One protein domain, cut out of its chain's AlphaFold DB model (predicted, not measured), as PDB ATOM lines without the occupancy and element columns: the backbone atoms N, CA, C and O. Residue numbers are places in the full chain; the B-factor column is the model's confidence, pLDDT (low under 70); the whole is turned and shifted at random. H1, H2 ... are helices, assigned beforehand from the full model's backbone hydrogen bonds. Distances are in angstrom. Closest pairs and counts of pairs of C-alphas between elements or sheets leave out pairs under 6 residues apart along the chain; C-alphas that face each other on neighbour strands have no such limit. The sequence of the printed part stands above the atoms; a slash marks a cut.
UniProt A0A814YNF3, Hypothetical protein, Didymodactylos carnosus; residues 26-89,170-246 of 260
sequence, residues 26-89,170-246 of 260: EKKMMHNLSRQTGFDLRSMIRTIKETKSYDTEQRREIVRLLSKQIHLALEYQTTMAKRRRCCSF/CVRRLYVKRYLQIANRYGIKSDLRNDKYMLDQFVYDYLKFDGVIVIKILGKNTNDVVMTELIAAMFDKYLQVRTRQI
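This is residues 26 to 89 and 170 to 246 of the 260 residues of the protein "Hypothetical protein" of Didymodactylos carnosus (UniProt A0A814YNF3). Crossed helices form a compact body round the long last helix H7, and an arm sticks out of it, residues 79 to 89, of which 79 to 86 belong to the longest helix, H3. H3 folds back on H2 as one helical hairpin and crosses H7, H6 and H7 make a second hairpin, H4 and H5 stand about perpendicular to H7, and H1 sits at the margin near the beginning of H2. The printed part has 141 residues with seven named helices, H1 to H7 in order along the chain, and no named strand; the class is all helix. The whole is compact, with a radius of gyration of the C-alphas of 15.7 A, and spans 50 by 39 by 27 A, the arm lying along the length.

H1 is residues 26 to 37, beginning at C-alpha 26 at (495.569, 35.886, 713.889). H2 is residues 41 to 53, 19.8 A long. H3, residues 56 to 86, is 45.7 A long and ends at C-alpha 86 at (507.489, 16.784, 687.463). After the cut come H4, residues 170 to 182, H5, residues 192 to 206, and H6, residues 208 to 221, 20.7 A long. H7, residues 224 to 246, is 32.7 A long and ends at C-alpha 246 at (490.874, -0.142, 698.294).

H7 is the hub, touching four helices. It touches H3 at a steep tilt of 48 degrees, the closest C-alphas being those of Ser 67 and Met 234, 5.6 A apart. H4 touches it about perpendicular, at 79 degrees, with C-alphas of Tyr 179 and Thr 228 5.0 A apart. H5 and H7 only just touch, with 3 pairs of C-alphas within 8 A, the closest Phe 202 and Tyr 238 at 6.8 A. The hairpin of H6 and H7 has a shallow tilt of 23 degrees, opposite ways, closest at the C-alphas of Gly 219 and Met 227, 6.0 A. H2 touches H6, with C-alphas of Ile 45 and Leu 218 6.1 A apart. In the hairpin of H2 and H3 the tilt is shallow, 15 degrees, and the closest C-alphas are those of Thr 51 and Arg 59, 5.6 A apart. H1 and H2 only just touch, with 3 pairs of C-alphas within 8 A, the closest Ser 34 and Leu 41 at 6.2 A; H1 is apart from H7. Every O i to N i+4 pair is within hydrogen-bond range in H1 and H7; the counts are 7 of 9 in H2, 25 of 27 in H3, 8 of 9 in H4, 10 of 11 in H5 and 9 of 10 in H6.

The two C-alphas farthest apart, those of Asp 55 and Phe 89, are 53.6 A apart. Residues 90 to 169 are not printed, and C-alphas 89 and 170 are 38.3 A apart across the cut. Of the links that are printed whole, H4 to H5 is short and the others are tight. The mean pLDDT of the printed part is 81.8, and 21 residues are under 70, among them 79 to 89 and 188 to 190.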
ATOM      1  N   GLU A  26     496.553  36.740 714.558       66.94
ATOM      2  CA  GLU A  26     495.569  35.886 713.889       66.94
ATOM      3  C   GLU A  26     495.316  36.337 712.443       66.94
ATOM      4  O   GLU A  26     495.308  35.505 711.531       66.94
ATOM      5  N   LYS A  27     495.200  37.648 712.179       70.19
ATOM      6  CA  LYS A  27     495.057  38.188 710.812       70.19
ATOM      7  C   LYS A  27     496.276  37.880 709.939       70.19
ATOM      8  O   LYS A  27     496.109  37.466 708.785       70.19
ATOM      9  N   LYS A  28     497.494  38.043 710.469       73.81
ATOM     10  CA  LYS A  28     498.751  37.713 709.768       73.81
ATOM     11  C   LYS A  28     498.865  36.213 709.507       73.81
ATOM     12  O   LYS A  28     499.239  35.809 708.402       73.81
ATOM     13  N   MET A  29     498.505  35.384 710.483       70.50
ATOM     14  CA  MET A  29     498.472  33.929 710.351       70.50
ATOM     15  C   MET A  29     497.465  33.503 709.281       70.50
ATOM     16  O   MET A  29     497.819  32.739 708.384       70.50
ATOM     17  N   MET A  30     496.244  34.042 709.313       68.06
ATOM     18  CA  MET A  30     495.199  33.759 708.328       68.06
ATOM     19  C   MET A  30     495.623  34.156 706.915       68.06
ATOM     20  O   MET A  30     495.459  33.363 705.995       68.06
ATOM     21  N   HIS A  31     496.210  35.342 706.726       72.38
ATOM     22  CA  HIS A  31     496.684  35.785 705.411       72.38
ATOM     23  C   HIS A  31     497.783  34.867 704.851       72.38
ATOM     24  O   HIS A  31     497.734  34.465 703.685       72.38
ATOM     25  N   ASN A  32     498.757  34.488 705.685       67.44
ATOM     26  CA  ASN A  32     499.821  33.569 705.282       67.44
ATOM     27  C   ASN A  32     499.291  32.166 704.977       67.44
ATOM     28  O   ASN A  32     499.672  31.579 703.961       67.44
ATOM     29  N   LEU A  33     498.382  31.658 705.812       67.81
ATOM     30  CA  LEU A  33     497.763  30.355 705.621       67.81
ATOM     31  C   LEU A  33     496.963  30.348 704.319       67.81
ATOM     32  O   LEU A  33     497.243  29.508 703.470       67.81
ATOM     33  N   SER A  34     496.079  31.321 704.077       73.12
ATOM     34  CA  SER A  34     495.319  31.427 702.823       73.12
ATOM     35  C   SER A  34     496.222  31.427 701.588       73.12
ATOM     36  O   SER A  34     495.949  30.719 700.618       73.12
ATOM     37  N   ARG A  35     497.345  32.159 701.633       68.69
ATOM     38  CA  ARG A  35     498.289  32.258 700.510       68.69
ATOM     39  C   ARG A  35     499.046  30.958 700.236       68.69
ATOM     40  O   ARG A  35     499.310  30.637 699.082       68.69
ATOM     41  N   GLN A  36     499.428  30.228 701.282       66.25
ATOM     42  CA  GLN A  36     500.180  28.977 701.149       66.25
ATOM     43  C   GLN A  36     499.278  27.785 700.826       66.25
ATOM     44  O   GLN A  36     499.676  26.889 700.083       66.25
ATOM     45  N   THR A  37     498.071  27.784 701.383       66.62
ATOM     46  CA  THR A  37     497.187  26.619 701.406       66.62
ATOM     47  C   THR A  37     496.024  26.734 700.409       66.62
ATOM     48  O   THR A  37     495.384  25.735 700.093       66.62
ATOM     49  N   GLY A  38     495.759  27.921 699.854       72.56
ATOM     50  CA  GLY A  38     494.667  28.143 698.897       72.56
ATOM     51  C   GLY A  38     493.273  28.125 699.529       72.56
ATOM     52  O   GLY A  38     492.276  28.076 698.813       72.56
ATOM     53  N   PHE A  39     493.187  28.152 700.860       79.06
ATOM     54  CA  PHE A  39     491.929  28.269 701.585       79.06
ATOM     55  C   PHE A  39     491.543  29.740 701.733       79.06
ATOM     56  O   PHE A  39     492.318  30.522 702.273       79.06
ATOM     57  N   ASP A  40     490.324  30.122 701.355       82.00
ATOM     58  CA  ASP A  40     489.784  31.422 701.763       82.00
ATOM     59  C   ASP A  40     489.207  31.328 703.181       82.00
ATOM     60  O   ASP A  40     488.003  31.168 703.397       82.00
ATOM     61  N   LEU A  41     490.098  31.404 704.175       80.94
ATOM     62  CA  LEU A  41     489.723  31.355 705.590       80.94
ATOM     63  C   LEU A  41     488.745  32.462 705.987       80.94
ATOM     64  O   LEU A  41     487.917  32.243 706.866       80.94
ATOM     65  N   ARG A  42     488.801  33.634 705.347       82.50
ATOM     66  CA  ARG A  42     487.913  34.753 705.679       82.50
ATOM     67  C   ARG A  42     486.480  34.444 705.264       82.50
ATOM     68  O   ARG A  42     485.568  34.638 706.066       82.50
ATOM     69  N   SER A  43     486.300  33.930 704.048       84.31
ATOM     70  CA  SER A  43     484.990  33.490 703.561       84.31
ATOM     71  C   SER A  43     484.449  32.326 704.393       84.31
ATOM     72  O   SER A  43     483.340  32.418 704.916       84.31
ATOM     73  N   MET A  44     485.266  31.300 704.661       85.88
ATOM     74  CA  MET A  44     484.840  30.162 705.487       85.88
ATOM     75  C   MET A  44     484.428  30.574 706.908       85.88
ATOM     76  O   MET A  44     483.417  30.093 707.412       85.88
ATOM     77  N   ILE A  45     485.176  31.473 707.560       86.88
ATOM     78  CA  ILE A  45     484.833  31.966 708.904       86.88
ATOM     79  C   ILE A  45     483.527  32.762 708.885       86.88
ATOM     80  O   ILE A  45     482.732  32.654 709.814       86.88
ATOM     81  N   ARG A  46     483.284  33.556 707.841       86.00
ATOM     82  CA  ARG A  46     482.025  34.291 707.696       86.00
ATOM     83  C   ARG A  46     480.848  33.321 707.583       86.00
ATOM     84  O   ARG A  46     479.941  33.367 708.407       86.00
ATOM     85  N   THR A  47     480.945  32.364 706.664       85.94
ATOM     86  CA  THR A  47     479.924  31.334 706.447       85.94
ATOM     87  C   THR A  47     479.690  30.459 707.689       85.94
ATOM     88  O   THR A  47     478.548  30.110 707.996       85.94
ATOM     89  N   ILE A  48     480.744  30.129 708.454       85.50
ATOM     90  CA  ILE A  48     480.613  29.310 709.674       85.50
ATOM     91  C   ILE A  48     480.089  30.091 710.896       85.50
ATOM     92  O   ILE A  48     479.586  29.506 711.857       85.50
ATOM     93  N   LYS A  49     480.242  31.421 710.896       84.62
ATOM     94  CA  LYS A  49     479.668  32.297 711.928       84.62
ATOM     95  C   LYS A  49     478.181  32.502 711.695       84.62
ATOM     96  O   LYS A  49     477.402  32.433 712.643       84.62
ATOM     97  N   GLU A  50     477.792  32.703 710.442       82.00
ATOM     98  CA  GLU A  50     476.397  32.904 710.052       82.00
ATOM     99  C   GLU A  50     475.549  31.644 710.323       82.00
ATOM    100  O   GLU A  50     474.376  31.755 710.666       82.00
ATOM    101  N   THR A  51     476.158  30.448 710.338       79.19
ATOM    102  CA  THR A  51     475.499  29.162 710.671       79.19
ATOM    103  C   THR A  51     474.882  29.085 712.065       79.19
ATOM    104  O   THR A  51     474.074  28.193 712.312       79.19
ATOM    105  N   LYS A  52     475.208  30.018 712.971       71.44
ATOM    106  CA  LYS A  52     474.558  30.121 714.288       71.44
ATOM    107  C   LYS A  52     473.089  30.547 714.201       71.44
ATOM    108  O   LYS A  52     472.344  30.272 715.132       71.44
ATOM    109  N   SER A  53     472.695  31.217 713.117       73.00
ATOM    110  CA  SER A  53     471.379  31.852 712.986       73.00
ATOM    111  C   SER A  53     470.397  31.086 712.089       73.00
ATOM    112  O   SER A  53     469.257  31.520 711.951       73.00
ATOM    113  N   TYR A  54     470.828  29.980 711.472       76.44
ATOM    114  CA  TYR A  54     470.029  29.197 710.520       76.44
ATOM    115  C   TYR A  54     469.414  27.943 711.151       76.44
ATOM    116  O   TYR A  54     469.927  27.408 712.137       76.44
ATOM    117  N   ASP A  55     468.337  27.450 710.531       82.31
ATOM    118  CA  ASP A  55     467.673  26.201 710.912       82.31
ATOM    119  C   ASP A  55     468.593  24.970 710.754       82.31
ATOM    120  O   ASP A  55     469.587  24.990 710.018       82.31
ATOM    121  N   THR A  56     468.267  23.877 711.450       81.31
ATOM    122  CA  THR A  56     469.099  22.663 711.548       81.31
ATOM    123  C   THR A  56     469.416  22.049 710.180       81.31
ATOM    124  O   THR A  56     470.548  21.609 709.953       81.31
ATOM    125  N   GLU A  57     468.468  22.066 709.241       84.25
ATOM    126  CA  GLU A  57     468.679  21.509 707.899       84.25
ATOM    127  C   GLU A  57     469.554  22.412 707.017       84.25
ATOM    128  O   GLU A  57     470.475  21.938 706.348       84.25
ATOM    129  N   GLN A  58     469.358  23.730 707.086       83.50
ATOM    130  CA  GLN A  58     470.201  24.697 706.372       83.50
ATOM    131  C   GLN A  58     471.642  24.678 706.897       83.50
ATOM    132  O   GLN A  58     472.598  24.716 706.119       83.50
ATOM    133  N   ARG A  59     471.811  24.539 708.217       86.94
ATOM    134  CA  ARG A  59     473.122  24.374 708.851       86.94
ATOM    135  C   ARG A  59     473.848  23.139 708.333       86.94
ATOM    136  O   ARG A  59     475.029  23.230 707.996       86.94
ATOM    137  N   ARG A  60     473.150  22.007 708.219       86.88
ATOM    138  CA  ARG A  60     473.720  20.752 707.707       86.88
ATOM    139  C   ARG A  60     474.237  20.909 706.276       86.88
ATOM    140  O   ARG A  60     475.305  20.379 705.958       86.88
ATOM    141  N   GLU A  61     473.517  21.645 705.433       88.62
ATOM    142  CA  GLU A  61     473.944  21.897 704.056       88.62
ATOM    143  C   GLU A  61     475.173  22.811 703.993       88.62
ATOM    144  O   GLU A  61     476.155  22.486 703.323       88.62
ATOM    145  N   ILE A  62     475.200  23.892 704.775       86.31
ATOM    146  CA  ILE A  62     476.372  24.776 704.859       86.31
ATOM    147  C   ILE A  62     477.605  24.009 705.361       86.31
ATOM    148  O   ILE A  62     478.694  24.131 704.795       86.31
ATOM    149  N   VAL A  63     477.443  23.158 706.377       90.19
ATOM    150  CA  VAL A  63     478.519  22.295 706.887       90.19
ATOM    151  C   VAL A  63     479.013  21.322 705.808       90.19
ATOM    152  O   VAL A  63     480.225  21.126 705.664       90.19
ATOM    153  N   ARG A  64     478.114  20.750 704.995       90.31
ATOM    154  CA  ARG A  64     478.497  19.924 703.840       90.31
ATOM    155  C   ARG A  64     479.297  20.707 702.806       90.31
ATOM    156  O   ARG A  64     480.304  20.191 702.312       90.31
ATOM    157  N   LEU A  65     478.885  21.933 702.492       89.31
ATOM    158  CA  LEU A  65     479.586  22.804 701.548       89.31
ATOM    159  C   LEU A  65     480.991  23.164 702.052       89.31
ATOM    160  O   LEU A  65     481.955  23.019 701.297       89.31
ATOM    161  N   LEU A  66     481.132  23.530 703.330       90.94
ATOM    162  CA  LEU A  66     482.430  23.810 703.960       90.94
ATOM    163  C   LEU A  66     483.343  22.576 703.952       90.94
ATOM    164  O   LEU A  66     484.494  22.655 703.522       90.94
ATOM    165  N   SER A  67     482.820  21.406 704.332       90.69
ATOM    166  CA  SER A  67     483.557  20.134 704.251       90.69
ATOM    167  C   SER A  67     484.016  19.833 702.817       90.69
ATOM    168  O   SER A  67     485.154  19.411 702.575       90.69
ATOM    169  N   LYS A  68     483.162  20.105 701.820       90.88
ATOM    170  CA  LYS A  68     483.499  19.917 700.405       90.88
ATOM    171  C   LYS A  68     484.605  20.864 699.945       90.88
ATOM    172  O   LYS A  68     485.519  20.389 699.273       90.88
ATOM    173  N   GLN A  69     484.545  22.141 700.318       88.94
ATOM    174  CA  GLN A  69     485.597  23.115 700.018       88.94
ATOM    175  C   GLN A  69     486.934  22.696 700.628       88.94
ATOM    176  O   GLN A  69     487.935  22.645 699.914       88.94
ATOM    177  N   ILE A  70     486.940  22.318 701.912       89.62
ATOM    178  CA  ILE A  70     488.170  21.911 702.596       89.62
ATOM    179  C   ILE A  70     488.796  20.694 701.914       89.62
ATOM    180  O   ILE A  70     489.992  20.683 701.639       89.62
ATOM    181  N   HIS A  71     487.987  19.695 701.566       89.56
ATOM    182  CA  HIS A  71     488.467  18.529 700.828       89.56
ATOM    183  C   HIS A  71     489.100  18.883 699.481       89.56
ATOM    184  O   HIS A  71     490.179  18.392 699.173       89.56
ATOM    185  N   LEU A  72     488.427  19.712 698.675       88.00
ATOM    186  CA  LEU A  72     488.922  20.097 697.352       88.00
ATOM    187  C   LEU A  72     490.247  20.861 697.460       88.00
ATOM    188  O   LEU A  72     491.157  20.618 696.670       88.00
ATOM    189  N   ALA A  73     490.383  21.729 698.465       84.75
ATOM    190  CA  ALA A  73     491.628  22.437 698.737       84.75
ATOM    191  C   ALA A  73     492.762  21.472 699.133       84.75
ATOM    192  O   ALA A  73     493.851  21.536 698.558       84.75
ATOM    193  N   LEU A  74     492.507  20.527 700.048       86.62
ATOM    194  CA  LEU A  74     493.492  19.512 700.450       86.62
ATOM    195  C   LEU A  74     493.912  18.621 699.269       86.62
ATOM    196  O   LEU A  74     495.100  18.357 699.073       86.62
ATOM    197  N   GLU A  75     492.955  18.194 698.447       84.19
ATOM    198  CA  GLU A  75     493.188  17.371 697.258       84.19
ATOM    199  C   GLU A  75     494.023  18.119 696.206       84.19
ATOM    200  O   GLU A  75     495.020  17.586 695.697       84.19
ATOM    201  N   TYR A  76     493.703  19.390 695.951       77.69
ATOM    202  CA  TYR A  76     494.475  20.250 695.058       77.69
ATOM    203  C   TYR A  76     495.930  20.392 695.524       77.69
ATOM    204  O   TYR A  76     496.858  20.216 694.729       77.69
ATOM    205  N   GLN A  77     496.157  20.614 696.822       73.12
ATOM    206  CA  GLN A  77     497.509  20.680 697.381       73.12
ATOM    207  C   GLN A  77     498.293  19.378 697.190       73.12
ATOM    208  O   GLN A  77     499.475  19.413 696.834       73.12
ATOM    209  N   THR A  78     497.658  18.216 697.390       71.81
ATOM    210  CA  THR A  78     498.326  16.916 697.192       71.81
ATOM    211  C   THR A  78     498.773  16.722 695.740       71.81
ATOM    212  O   THR A  78     499.888  16.261 695.479       71.81
ATOM    213  N   THR A  79     497.943  17.163 694.794       66.44
ATOM    214  CA  THR A  79     498.191  17.056 693.355       66.44
ATOM    215  C   THR A  79     499.296  18.016 692.913       66.44
ATOM    216  O   THR A  79     500.207  17.630 692.176       66.44
ATOM    217  N   MET A  80     499.298  19.248 693.430       64.31
ATOM    218  CA  MET A  80     500.349  20.230 693.147       64.31
ATOM    219  C   MET A  80     501.704  19.836 693.746       64.31
ATOM    220  O   MET A  80     502.733  20.051 693.104       64.31
ATOM    221  N   ALA A  81     501.740  19.182 694.910       60.25
ATOM    222  CA  ALA A  81     502.973  18.619 695.473       60.25
ATOM    223  C   ALA A  81     503.561  17.481 694.607       60.25
ATOM    224  O   ALA A  81     504.779  17.281 694.571       60.25
ATOM    225  N   LYS A  82     502.710  16.749 693.878       56.97
ATOM    226  CA  LYS A  82     503.126  15.753 692.879       56.97
ATOM    227  C   LYS A  82     503.588  16.429 691.577       56.97
ATOM    228  O   LYS A  82     504.615  16.048 691.025       56.97
ATOM    229  N   ARG A  83     502.920  17.509 691.147       52.91
ATOM    230  CA  ARG A  83     503.271  18.294 689.944       52.91
ATOM    231  C   ARG A  83     504.560  19.116 690.090       52.91
ATOM    232  O   ARG A  83     505.343  19.175 689.146       52.91
ATOM    233  N   ARG A  84     504.850  19.671 691.276       51.34
ATOM    234  CA  ARG A  84     506.133  20.347 691.583       51.34
ATOM    235  C   ARG A  84     507.348  19.429 691.416       51.34
ATOM    236  O   ARG A  84     508.435  19.927 691.142       51.34
ATOM    237  N   ARG A  85     507.168  18.109 691.548       51.50
ATOM    238  CA  ARG A  85     508.211  17.116 691.252       51.50
ATOM    239  C   ARG A  85     508.424  16.909 689.747       51.50
ATOM    240  O   ARG A  85     509.566  16.756 689.337       51.50
ATOM    241  N   CYS A  86     507.379  16.989 688.917       51.84
ATOM    242  CA  CYS A  86     507.489  16.784 687.463       51.84
ATOM    243  C   CYS A  86     508.060  17.979 686.677       51.84
ATOM    244  O   CYS A  86     508.633  17.775 685.615       51.84
ATOM    245  N   CYS A  87     507.967  19.217 687.171       54.50
ATOM    246  CA  CYS A  87     508.474  20.401 686.451       54.50
ATOM    247  C   CYS A  87     509.919  20.803 686.829       54.50
ATOM    248  O   CYS A  87     510.320  21.944 686.605       54.50
ATOM    249  N   SER A  88     510.710  19.904 687.431       55.19
ATOM    250  CA  SER A  88     512.039  20.260 687.959       55.19
ATOM    251  C   SER A  88     513.103  20.488 686.877       55.19
ATOM    252  O   SER A  88     514.007  21.288 687.096       55.19
ATOM    253  N   PHE A  89     512.988  19.874 685.694       54.03
ATOM    254  CA  PHE A  89     514.038  19.941 684.663       54.03
ATOM    255  C   PHE A  89     514.288  21.358 684.114       54.03
ATOM    256  O   PHE A  89     515.423  21.826 684.143       54.03
ATOM    257  N   CYS A 170     500.585  14.669 718.670       77.62
ATOM    258  CA  CYS A 170     499.639  14.241 719.699       77.62
ATOM    259  C   CYS A 170     498.503  15.256 719.890       77.62
ATOM    260  O   CYS A 170     497.334  14.871 719.897       77.62
ATOM    261  N   VAL A 171     498.831  16.553 719.952       81.38
ATOM    262  CA  VAL A 171     497.842  17.629 720.141       81.38
ATOM    263  C   VAL A 171     496.829  17.665 718.996       81.38
ATOM    264  O   VAL A 171     495.623  17.735 719.236       81.38
ATOM    265  N   ARG A 172     497.302  17.555 717.748       85.31
ATOM    266  CA  ARG A 172     496.445  17.542 716.551       85.31
ATOM    267  C   ARG A 172     495.466  16.374 716.567       85.31
ATOM    268  O   ARG A 172     494.277  16.562 716.315       85.31
ATOM    269  N   ARG A 173     495.952  15.177 716.904       88.88
ATOM    270  CA  ARG A 173     495.111  13.981 716.992       88.88
ATOM    271  C   ARG A 173     494.083  14.088 718.109       88.88
ATOM    272  O   ARG A 173     492.925  13.762 717.883       88.88
ATOM    273  N   LEU A 174     494.492  14.523 719.302       88.00
ATOM    274  CA  LEU A 174     493.601  14.638 720.461       88.00
ATOM    275  C   LEU A 174     492.458  15.622 720.204       88.00
ATOM    276  O   LEU A 174     491.316  15.322 720.546       88.00
ATOM    277  N   TYR A 175     492.758  16.744 719.544       89.19
ATOM    278  CA  TYR A 175     491.750  17.722 719.154       89.19
ATOM    279  C   TYR A 175     490.667  17.093 718.265       89.19
ATOM    280  O   TYR A 175     489.491  17.126 718.611       89.19
ATOM    281  N   VAL A 176     491.058  16.440 717.165       91.44
ATOM    282  CA  VAL A 176     490.115  15.800 716.229       91.44
ATOM    283  C   VAL A 176     489.383  14.616 716.875       91.44
ATOM    284  O   VAL A 176     488.174  14.465 716.702       91.44
ATOM    285  N   LYS A 177     490.097  13.803 717.666       92.00
ATOM    286  CA  LYS A 177     489.546  12.640 718.375       92.00
ATOM    287  C   LYS A 177     488.354  13.024 719.248       92.00
ATOM    288  O   LYS A 177     487.337  12.340 719.196       92.00
ATOM    289  N   ARG A 178     488.470  14.117 720.014       91.25
ATOM    290  CA  ARG A 178     487.409  14.596 720.911       91.25
ATOM    291  C   ARG A 178     486.091  14.797 720.158       91.25
ATOM    292  O   ARG A 178     485.067  14.275 720.582       91.25
ATOM    293  N   TYR A 179     486.118  15.505 719.031       92.06
ATOM    294  CA  TYR A 179     484.907  15.789 718.255       92.06
ATOM    295  C   TYR A 179     484.326  14.540 717.582       92.06
ATOM    296  O   TYR A 179     483.110  14.386 717.541       92.06
ATOM    297  N   LEU A 180     485.160  13.602 717.119       90.94
ATOM    298  CA  LEU A 180     484.670  12.338 716.553       90.94
ATOM    299  C   LEU A 180     484.030  11.413 717.597       90.94
ATOM    300  O   LEU A 180     483.098  10.678 717.268       90.94
ATOM    301  N   GLN A 181     484.506  11.461 718.845       89.12
ATOM    302  CA  GLN A 181     483.876  10.757 719.966       89.12
ATOM    303  C   GLN A 181     482.502  11.355 720.286       89.12
ATOM    304  O   GLN A 181     481.534  10.611 720.404       89.12
ATOM    305  N   ILE A 182     482.393  12.688 720.347       88.62
ATOM    306  CA  ILE A 182     481.111  13.385 720.571       88.62
ATOM    307  C   ILE A 182     480.125  13.096 719.430       88.62
ATOM    308  O   ILE A 182     478.948  12.856 719.675       88.62
ATOM    309  N   ALA A 183     480.608  13.053 718.185       87.44
ATOM    310  CA  ALA A 183     479.798  12.726 717.012       87.44
ATOM    311  C   ALA A 183     479.364  11.250 716.935       87.44
ATOM    312  O   ALA A 183     478.659  10.878 715.997       87.44
ATOM    313  N   ASN A 184     479.827  10.397 717.856       86.75
ATOM    314  CA  ASN A 184     479.631   8.952 717.806       86.75
ATOM    315  C   ASN A 184     480.046   8.365 716.438       86.75
ATOM    316  O   ASN A 184     479.304   7.632 715.781       86.75
ATOM    317  N   ARG A 185     481.225   8.771 715.953       83.25
ATOM    318  CA  ARG A 185     481.831   8.306 714.688       83.25
ATOM    319  C   ARG A 185     483.126   7.522 714.899       83.25
ATOM    320  O   ARG A 185     483.683   6.997 713.940       83.25
ATOM    321  N   TYR A 186     483.599   7.439 716.140       82.19
ATOM    322  CA  TYR A 186     484.881   6.851 716.517       82.19
ATOM    323  C   TYR A 186     484.793   6.181 717.895       82.19
ATOM    324  O   TYR A 186     484.219   6.770 718.810       82.19
ATOM    325  N   GLY A 187     485.400   4.999 718.072       73.94
ATOM    326  CA  GLY A 187     485.462   4.306 719.365       73.94
ATOM    327  C   GLY A 187     484.206   3.510 719.738       73.94
ATOM    328  O   GLY A 187     484.038   3.169 720.903       73.94
ATOM    329  N   ILE A 188     483.324   3.232 718.771       69.31
ATOM    330  CA  ILE A 188     482.085   2.455 718.971       69.31
ATOM    331  C   ILE A 188     482.343   0.947 718.852       69.31
ATOM    332  O   ILE A 188     481.637   0.140 719.451       69.31
ATOM    333  N   LYS A 189     483.336   0.551 718.045       65.06
ATOM    334  CA  LYS A 189     483.656  -0.854 717.762       65.06
ATOM    335  C   LYS A 189     484.777  -1.337 718.685       65.06
ATOM    336  O   LYS A 189     485.656  -0.570 719.061       65.06
ATOM    337  N   SER A 190     484.755  -2.624 719.023       60.06
ATOM    338  CA  SER A 190     485.700  -3.268 719.950       60.06
ATOM    339  C   SER A 190     487.152  -3.337 719.445       60.06
ATOM    340  O   SER A 190     488.051  -3.637 720.229       60.06
ATOM    341  N   ASP A 191     487.416  -3.028 718.170       71.00
ATOM    342  CA  ASP A 191     488.770  -3.017 717.608       71.00
ATOM    343  C   ASP A 191     489.462  -1.652 717.769       71.00
ATOM    344  O   ASP A 191     489.518  -0.810 716.867       71.00
ATOM    345  N   LEU A 192     490.055  -1.460 718.947       72.94
ATOM    346  CA  LEU A 192     490.798  -0.254 719.310       72.94
ATOM    347  C   LEU A 192     492.039  -0.007 718.425       72.94
ATOM    348  O   LEU A 192     492.478   1.140 718.285       72.94
ATOM    349  N   ARG A 193     492.633  -1.060 717.839       74.00
ATOM    350  CA  ARG A 193     493.848  -0.937 717.012       74.00
ATOM    351  C   ARG A 193     493.507  -0.380 715.639       74.00
ATOM    352  O   ARG A 193     494.178   0.556 715.200       74.00
ATOM    353  N   ASN A 194     492.468  -0.911 714.997       81.38
ATOM    354  CA  ASN A 194     492.022  -0.398 713.708       81.38
ATOM    355  C   ASN A 194     491.501   1.036 713.845       81.38
ATOM    356  O   ASN A 194     491.953   1.903 713.102       81.38
ATOM    357  N   ASP A 195     490.678   1.332 714.856       84.06
ATOM    358  CA  ASP A 195     490.186   2.692 715.102       84.06
ATOM    359  C   ASP A 195     491.350   3.687 715.229       84.06
ATOM    360  O   ASP A 195     491.398   4.696 714.521       84.06
ATOM    361  N   LYS A 196     492.350   3.390 716.071       87.25
ATOM    362  CA  LYS A 196     493.548   4.237 716.194       87.25
ATOM    363  C   LYS A 196     494.247   4.450 714.844       87.25
ATOM    364  O   LYS A 196     494.579   5.591 714.532       87.25
ATOM    365  N   TYR A 197     494.431   3.395 714.051       87.50
ATOM    366  CA  TYR A 197     495.044   3.490 712.725       87.50
ATOM    367  C   TYR A 197     494.226   4.371 711.766       87.50
ATOM    368  O   TYR A 197     494.787   5.254 711.120       87.50
ATOM    369  N   MET A 198     492.900   4.195 711.707       87.88
ATOM    370  CA  MET A 198     492.026   5.024 710.865       87.88
ATOM    371  C   MET A 198     492.084   6.500 711.268       87.88
ATOM    372  O   MET A 198     492.106   7.374 710.402       87.88
ATOM    373  N   LEU A 199     492.136   6.785 712.572       90.88
ATOM    374  CA  LEU A 199     492.258   8.145 713.087       90.88
ATOM    375  C   LEU A 199     493.618   8.765 712.759       90.88
ATOM    376  O   LEU A 199     493.667   9.914 712.327       90.88
ATOM    377  N   ASP A 200     494.712   8.027 712.958       90.62
ATOM    378  CA  ASP A 200     496.054   8.509 712.629       90.62
ATOM    379  C   ASP A 200     496.154   8.801 711.118       90.62
ATOM    380  O   ASP A 200     496.575   9.892 710.730       90.62
ATOM    381  N   GLN A 201     495.659   7.901 710.264       90.50
ATOM    382  CA  GLN A 201     495.629   8.102 708.812       90.50
ATOM    383  C   GLN A 201     494.741   9.297 708.412       90.50
ATOM    384  O   GLN A 201     495.115  10.109 707.564       90.50
ATOM    385  N   PHE A 202     493.582   9.469 709.053       93.81
ATOM    386  CA  PHE A 202     492.725  10.634 708.824       93.81
ATOM    387  C   PHE A 202     493.424  11.951 709.201       93.81
ATOM    388  O   PHE A 202     493.404  12.912 708.434       93.81
ATOM    389  N   VAL A 203     494.068  12.015 710.367       93.00
ATOM    390  CA  VAL A 203     494.672  13.257 710.879       93.00
ATOM    391  C   VAL A 203     495.960  13.615 710.141       93.00
ATOM    392  O   VAL A 203     496.197  14.792 709.847       93.00
ATOM    393  N   TYR A 204     496.818  12.635 709.862       89.75
ATOM    394  CA  TYR A 204     498.149  12.899 709.319       89.75
ATOM    395  C   TYR A 204     498.205  12.838 707.797       89.75
ATOM    396  O   TYR A 204     498.855  13.706 707.214       89.75
ATOM    397  N   ASP A 205     497.484  11.912 707.164       88.12
ATOM    398  CA  ASP A 205     497.589  11.706 705.717       88.12
ATOM    399  C   ASP A 205     496.491  12.436 704.945       88.12
ATOM    400  O   ASP A 205     496.771  13.072 703.925       88.12
ATOM    401  N   TYR A 206     495.253  12.388 705.448       91.12
ATOM    402  CA  TYR A 206     494.120  13.054 704.805       91.12
ATOM    403  C   TYR A 206     494.053  14.544 705.154       91.12
ATOM    404  O   TYR A 206     494.101  15.391 704.265       91.12
ATOM    405  N   LEU A 207     493.976  14.877 706.445       89.44
ATOM    406  CA  LEU A 207     493.782  16.251 706.904       89.44
ATOM    407  C   LEU A 207     495.081  17.070 706.891       89.44
ATOM    408  O   LEU A 207     495.057  18.269 706.611       89.44
ATOM    409  N   LYS A 208     496.217  16.418 707.166       85.81
ATOM    410  CA  LYS A 208     497.551  17.036 707.230       85.81
ATOM    411  C   LYS A 208     497.611  18.199 708.227       85.81
ATOM    412  O   LYS A 208     496.696  18.427 709.020       85.81
ATOM    413  N   PHE A 209     498.762  18.861 708.306       83.25
ATOM    414  CA  PHE A 209     498.974  19.959 709.253       83.25
ATOM    415  C   PHE A 209     498.019  21.122 708.980       83.25
ATOM    416  O   PHE A 209     497.302  21.552 709.884       83.25
ATOM    417  N   ASP A 210     497.940  21.525 707.714       80.94
ATOM    418  CA  ASP A 210     497.154  22.670 707.266       80.94
ATOM    419  C   ASP A 210     495.659  22.488 707.538       80.94
ATOM    420  O   ASP A 210     495.020  23.379 708.091       80.94
ATOM    421  N   GLY A 211     495.100  21.307 707.253       87.06
ATOM    422  CA  GLY A 211     493.689  21.039 707.523       87.06
ATOM    423  C   GLY A 211     493.354  21.047 709.015       87.06
ATOM    424  O   GLY A 211     492.308  21.562 709.399       87.06
ATOM    425  N   VAL A 212     494.246  20.551 709.887       88.06
ATOM    426  CA  VAL A 212     494.015  20.612 711.343       88.06
ATOM    427  C   VAL A 212     494.022  22.059 711.832       88.06
ATOM    428  O   VAL A 212     493.205  22.419 712.680       88.06
ATOM    429  N   ILE A 213     494.901  22.901 711.284       84.56
ATOM    430  CA  ILE A 213     494.926  24.329 711.611       84.56
ATOM    431  C   ILE A 213     493.637  25.010 711.161       84.56
ATOM    432  O   ILE A 213     493.034  25.719 711.961       84.56
ATOM    433  N   VAL A 214     493.185  24.772 709.926       85.19
ATOM    434  CA  VAL A 214     491.936  25.353 709.408       85.19
ATOM    435  C   VAL A 214     490.761  24.986 710.316       85.19
ATOM    436  O   VAL A 214     490.028  25.870 710.750       85.19
ATOM    437  N   ILE A 215     490.621  23.710 710.688       88.56
ATOM    438  CA  ILE A 215     489.561  23.260 711.605       88.56
ATOM    439  C   ILE A 215     489.690  23.932 712.981       88.56
ATOM    440  O   ILE A 215     488.681  24.308 713.573       88.56
ATOM    441  N   LYS A 216     490.907  24.125 713.501       85.00
ATOM    442  CA  LYS A 216     491.122  24.806 714.788       85.00
ATOM    443  C   LYS A 216     490.741  26.290 714.727       85.00
ATOM    444  O   LYS A 216     490.114  26.789 715.656       85.00
ATOM    445  N   ILE A 217     491.069  26.975 713.631       83.44
ATOM    446  CA  ILE A 217     490.673  28.370 713.395       83.44
ATOM    447  C   ILE A 217     489.148  28.475 713.290       83.44
ATOM    448  O   ILE A 217     488.549  29.342 713.924       83.44
ATOM    449  N   LEU A 218     488.498  27.574 712.549       82.88
ATOM    450  CA  LEU A 218     487.036  27.528 712.464       82.88
ATOM    451  C   LEU A 218     486.404  27.287 713.842       82.88
ATOM    452  O   LEU A 218     485.461  27.987 714.202       82.88
ATOM    453  N   GLY A 219     486.982  26.390 714.646       84.31
ATOM    454  CA  GLY A 219     486.511  26.084 715.999       84.31
ATOM    455  C   GLY A 219     486.603  27.243 716.982       84.31
ATOM    456  O   GLY A 219     485.715  27.388 717.811       84.31
ATOM    457  N   LYS A 220     487.592  28.136 716.848       83.00
ATOM    458  CA  LYS A 220     487.621  29.391 717.621       83.00
ATOM    459  C   LYS A 220     486.461  30.336 717.275       83.00
ATOM    460  O   LYS A 220     486.106  31.200 718.067       83.00
ATOM    461  N   ASN A 221     485.893  30.204 716.076       82.25
ATOM    462  CA  ASN A 221     484.917  31.140 715.520       82.25
ATOM    463  C   ASN A 221     483.466  30.628 715.566       82.25
ATOM    464  O   ASN A 221     482.535  31.421 715.404       82.25
ATOM    465  N   THR A 222     483.252  29.331 715.794       85.62
ATOM    466  CA  THR A 222     481.923  28.713 715.886       85.62
ATOM    467  C   THR A 222     481.761  27.899 717.172       85.62
ATOM    468  O   THR A 222     482.657  27.857 718.005       85.62
ATOM    469  N   ASN A 223     480.591  27.296 717.371       88.94
ATOM    470  CA  ASN A 223     480.293  26.511 718.567       88.94
ATOM    471  C   ASN A 223     480.686  25.033 718.372       88.94
ATOM    472  O   ASN A 223     480.693  24.521 717.249       88.94
ATOM    473  N   ASP A 224     480.914  24.318 719.478       87.75
ATOM    474  CA  ASP A 224     481.345  22.909 719.473       87.75
ATOM    475  C   ASP A 224     480.381  21.966 718.729       87.75
ATOM    476  O   ASP A 224     480.822  20.989 718.126       87.75
ATOM    477  N   VAL A 225     479.080  22.275 718.704       89.81
ATOM    478  CA  VAL A 225     478.066  21.514 717.946       89.81
ATOM    479  C   VAL A 225     478.368  21.546 716.443       89.81
ATOM    480  O   VAL A 225     478.449  20.500 715.804       89.81
ATOM    481  N   VAL A 226     478.620  22.736 715.888       89.94
ATOM    482  CA  VAL A 226     478.930  22.918 714.459       89.94
ATOM    483  C   VAL A 226     480.273  22.278 714.115       89.94
ATOM    484  O   VAL A 226     480.409  21.634 713.078       89.94
ATOM    485  N   MET A 227     481.261  22.389 715.009       92.44
ATOM    486  CA  MET A 227     482.553  21.722 714.825       92.44
ATOM    487  C   MET A 227     482.443  20.203 714.825       92.44
ATOM    488  O   MET A 227     483.108  19.544 714.026       92.44
ATOM    489  N   THR A 228     481.590  19.652 715.687       93.44
ATOM    490  CA  THR A 228     481.306  18.215 715.741       93.44
ATOM    491  C   THR A 228     480.715  17.739 714.415       93.44
ATOM    492  O   THR A 228     481.222  16.784 713.827       93.44
ATOM    493  N   GLU A 229     479.700  18.444 713.904       92.50
ATOM    494  CA  GLU A 229     479.072  18.148 712.610       92.50
ATOM    495  C   GLU A 229     480.079  18.254 711.449       92.50
ATOM    496  O   GLU A 229     480.133  17.373 710.588       92.50
ATOM    497  N   LEU A 230     480.926  19.292 711.444       94.25
ATOM    498  CA  LEU A 230     481.933  19.519 710.404       94.25
ATOM    499  C   LEU A 230     483.003  18.425 710.375       94.25
ATOM    500  O   LEU A 230     483.280  17.857 709.317       94.25
ATOM    501  N   ILE A 231     483.599  18.114 711.526       95.19
ATOM    502  CA  ILE A 231     484.660  17.104 711.625       95.19
ATOM    503  C   ILE A 231     484.102  15.715 711.285       95.19
ATOM    504  O   ILE A 231     484.763  14.956 710.575       95.19
ATOM    505  N   ALA A 232     482.874  15.403 711.713       94.12
ATOM    506  CA  ALA A 232     482.192  14.167 711.343       94.12
ATOM    507  C   ALA A 232     481.968  14.069 709.826       94.12
ATOM    508  O   ALA A 232     482.318  13.059 709.219       94.12
ATOM    509  N   ALA A 233     481.470  15.135 709.192       93.50
ATOM    510  CA  ALA A 233     481.263  15.164 707.745       93.50
ATOM    511  C   ALA A 233     482.576  14.997 706.960       93.50
ATOM    512  O   ALA A 233     482.604  14.349 705.911       93.50
ATOM    513  N   MET A 234     483.677  15.575 707.449       93.56
ATOM    514  CA  MET A 234     485.003  15.382 706.856       93.56
ATOM    515  C   MET A 234     485.509  13.944 707.016       93.56
ATOM    516  O   MET A 234     486.107  13.401 706.087       93.56
ATOM    517  N   PHE A 235     485.256  13.315 708.163       94.25
ATOM    518  CA  PHE A 235     485.629  11.924 708.406       94.25
ATOM    519  C   PHE A 235     484.833  10.955 707.525       94.25
ATOM    520  O   PHE A 235     485.427  10.095 706.879       94.25
ATOM    521  N   ASP A 236     483.520  11.158 707.393       92.38
ATOM    522  CA  ASP A 236     482.669  10.377 706.488       92.38
ATOM    523  C   ASP A 236     483.180  10.472 705.037       92.38
ATOM    524  O   ASP A 236     483.236   9.476 704.311       92.38
ATOM    525  N   LYS A 237     483.638  11.658 704.618       91.94
ATOM    526  CA  LYS A 237     484.240  11.856 703.295       91.94
ATOM    527  C   LYS A 237     485.593  11.155 703.143       91.94
ATOM    528  O   LYS A 237     485.858  10.576 702.092       91.94
ATOM    529  N   TYR A 238     486.439  11.175 704.172       92.62
ATOM    530  CA  TYR A 238     487.684  10.402 704.196       92.62
ATOM    531  C   TYR A 238     487.421   8.903 704.024       92.62
ATOM    532  O   TYR A 238     488.079   8.264 703.202       92.62
ATOM    533  N   LEU A 239     486.433   8.359 704.742       90.56
ATOM    534  CA  LEU A 239     486.062   6.950 704.634       90.56
ATOM    535  C   LEU A 239     485.653   6.594 703.202       90.56
ATOM    536  O   LEU A 239     486.154   5.614 702.659       90.56
ATOM    537  N   GLN A 240     484.836   7.429 702.551       89.56
ATOM    538  CA  GLN A 240     484.455   7.227 701.147       89.56
ATOM    539  C   GLN A 240     485.663   7.201 700.202       89.56
ATOM    540  O   GLN A 240     485.741   6.344 699.322       89.56
ATOM    541  N   VAL A 241     486.613   8.127 700.371       87.69
ATOM    542  CA  VAL A 241     487.832   8.181 699.544       87.69
ATOM    543  C   VAL A 241     488.694   6.939 699.760       87.69
ATOM    544  O   VAL A 241     489.168   6.346 698.792       87.69
ATOM    545  N   ARG A 242     488.864   6.514 701.013       87.50
ATOM    546  CA  ARG A 242     489.639   5.321 701.354       87.50
ATOM    547  C   ARG A 242     489.011   4.048 700.781       87.50
ATOM    548  O   ARG A 242     489.744   3.236 700.225       87.50
ATOM    549  N   THR A 243     487.691   3.882 700.873       87.62
ATOM    550  CA  THR A 243     486.995   2.713 700.303       87.62
ATOM    551  C   THR A 243     487.233   2.612 698.797       87.62
ATOM    552  O   THR A 243     487.647   1.558 698.320       87.62
ATOM    553  N   ARG A 244     487.116   3.728 698.062       85.50
ATOM    554  CA  ARG A 244     487.393   3.759 696.614       85.50
ATOM    555  C   ARG A 244     488.829   3.356 696.275       85.50
ATOM    556  O   ARG A 244     489.051   2.647 695.303       85.50
ATOM    557  N   GLN A 245     489.811   3.785 697.070       79.75
ATOM    558  CA  GLN A 245     491.218   3.417 696.854       79.75
ATOM    559  C   GLN A 245     491.470   1.915 697.068       79.75
ATOM    560  O   GLN A 245     492.263   1.305 696.345       79.75
ATOM    561  N   ILE A 246     490.784   1.302 698.036       81.62
ATOM    562  CA  ILE A 246     490.874  -0.142 698.294       81.62
ATOM    563  C   ILE A 246     490.275  -0.932 697.121       81.62
ATOM    564  O   ILE A 246     490.908  -1.868 696.631       81.62
TER     565      ILE A 246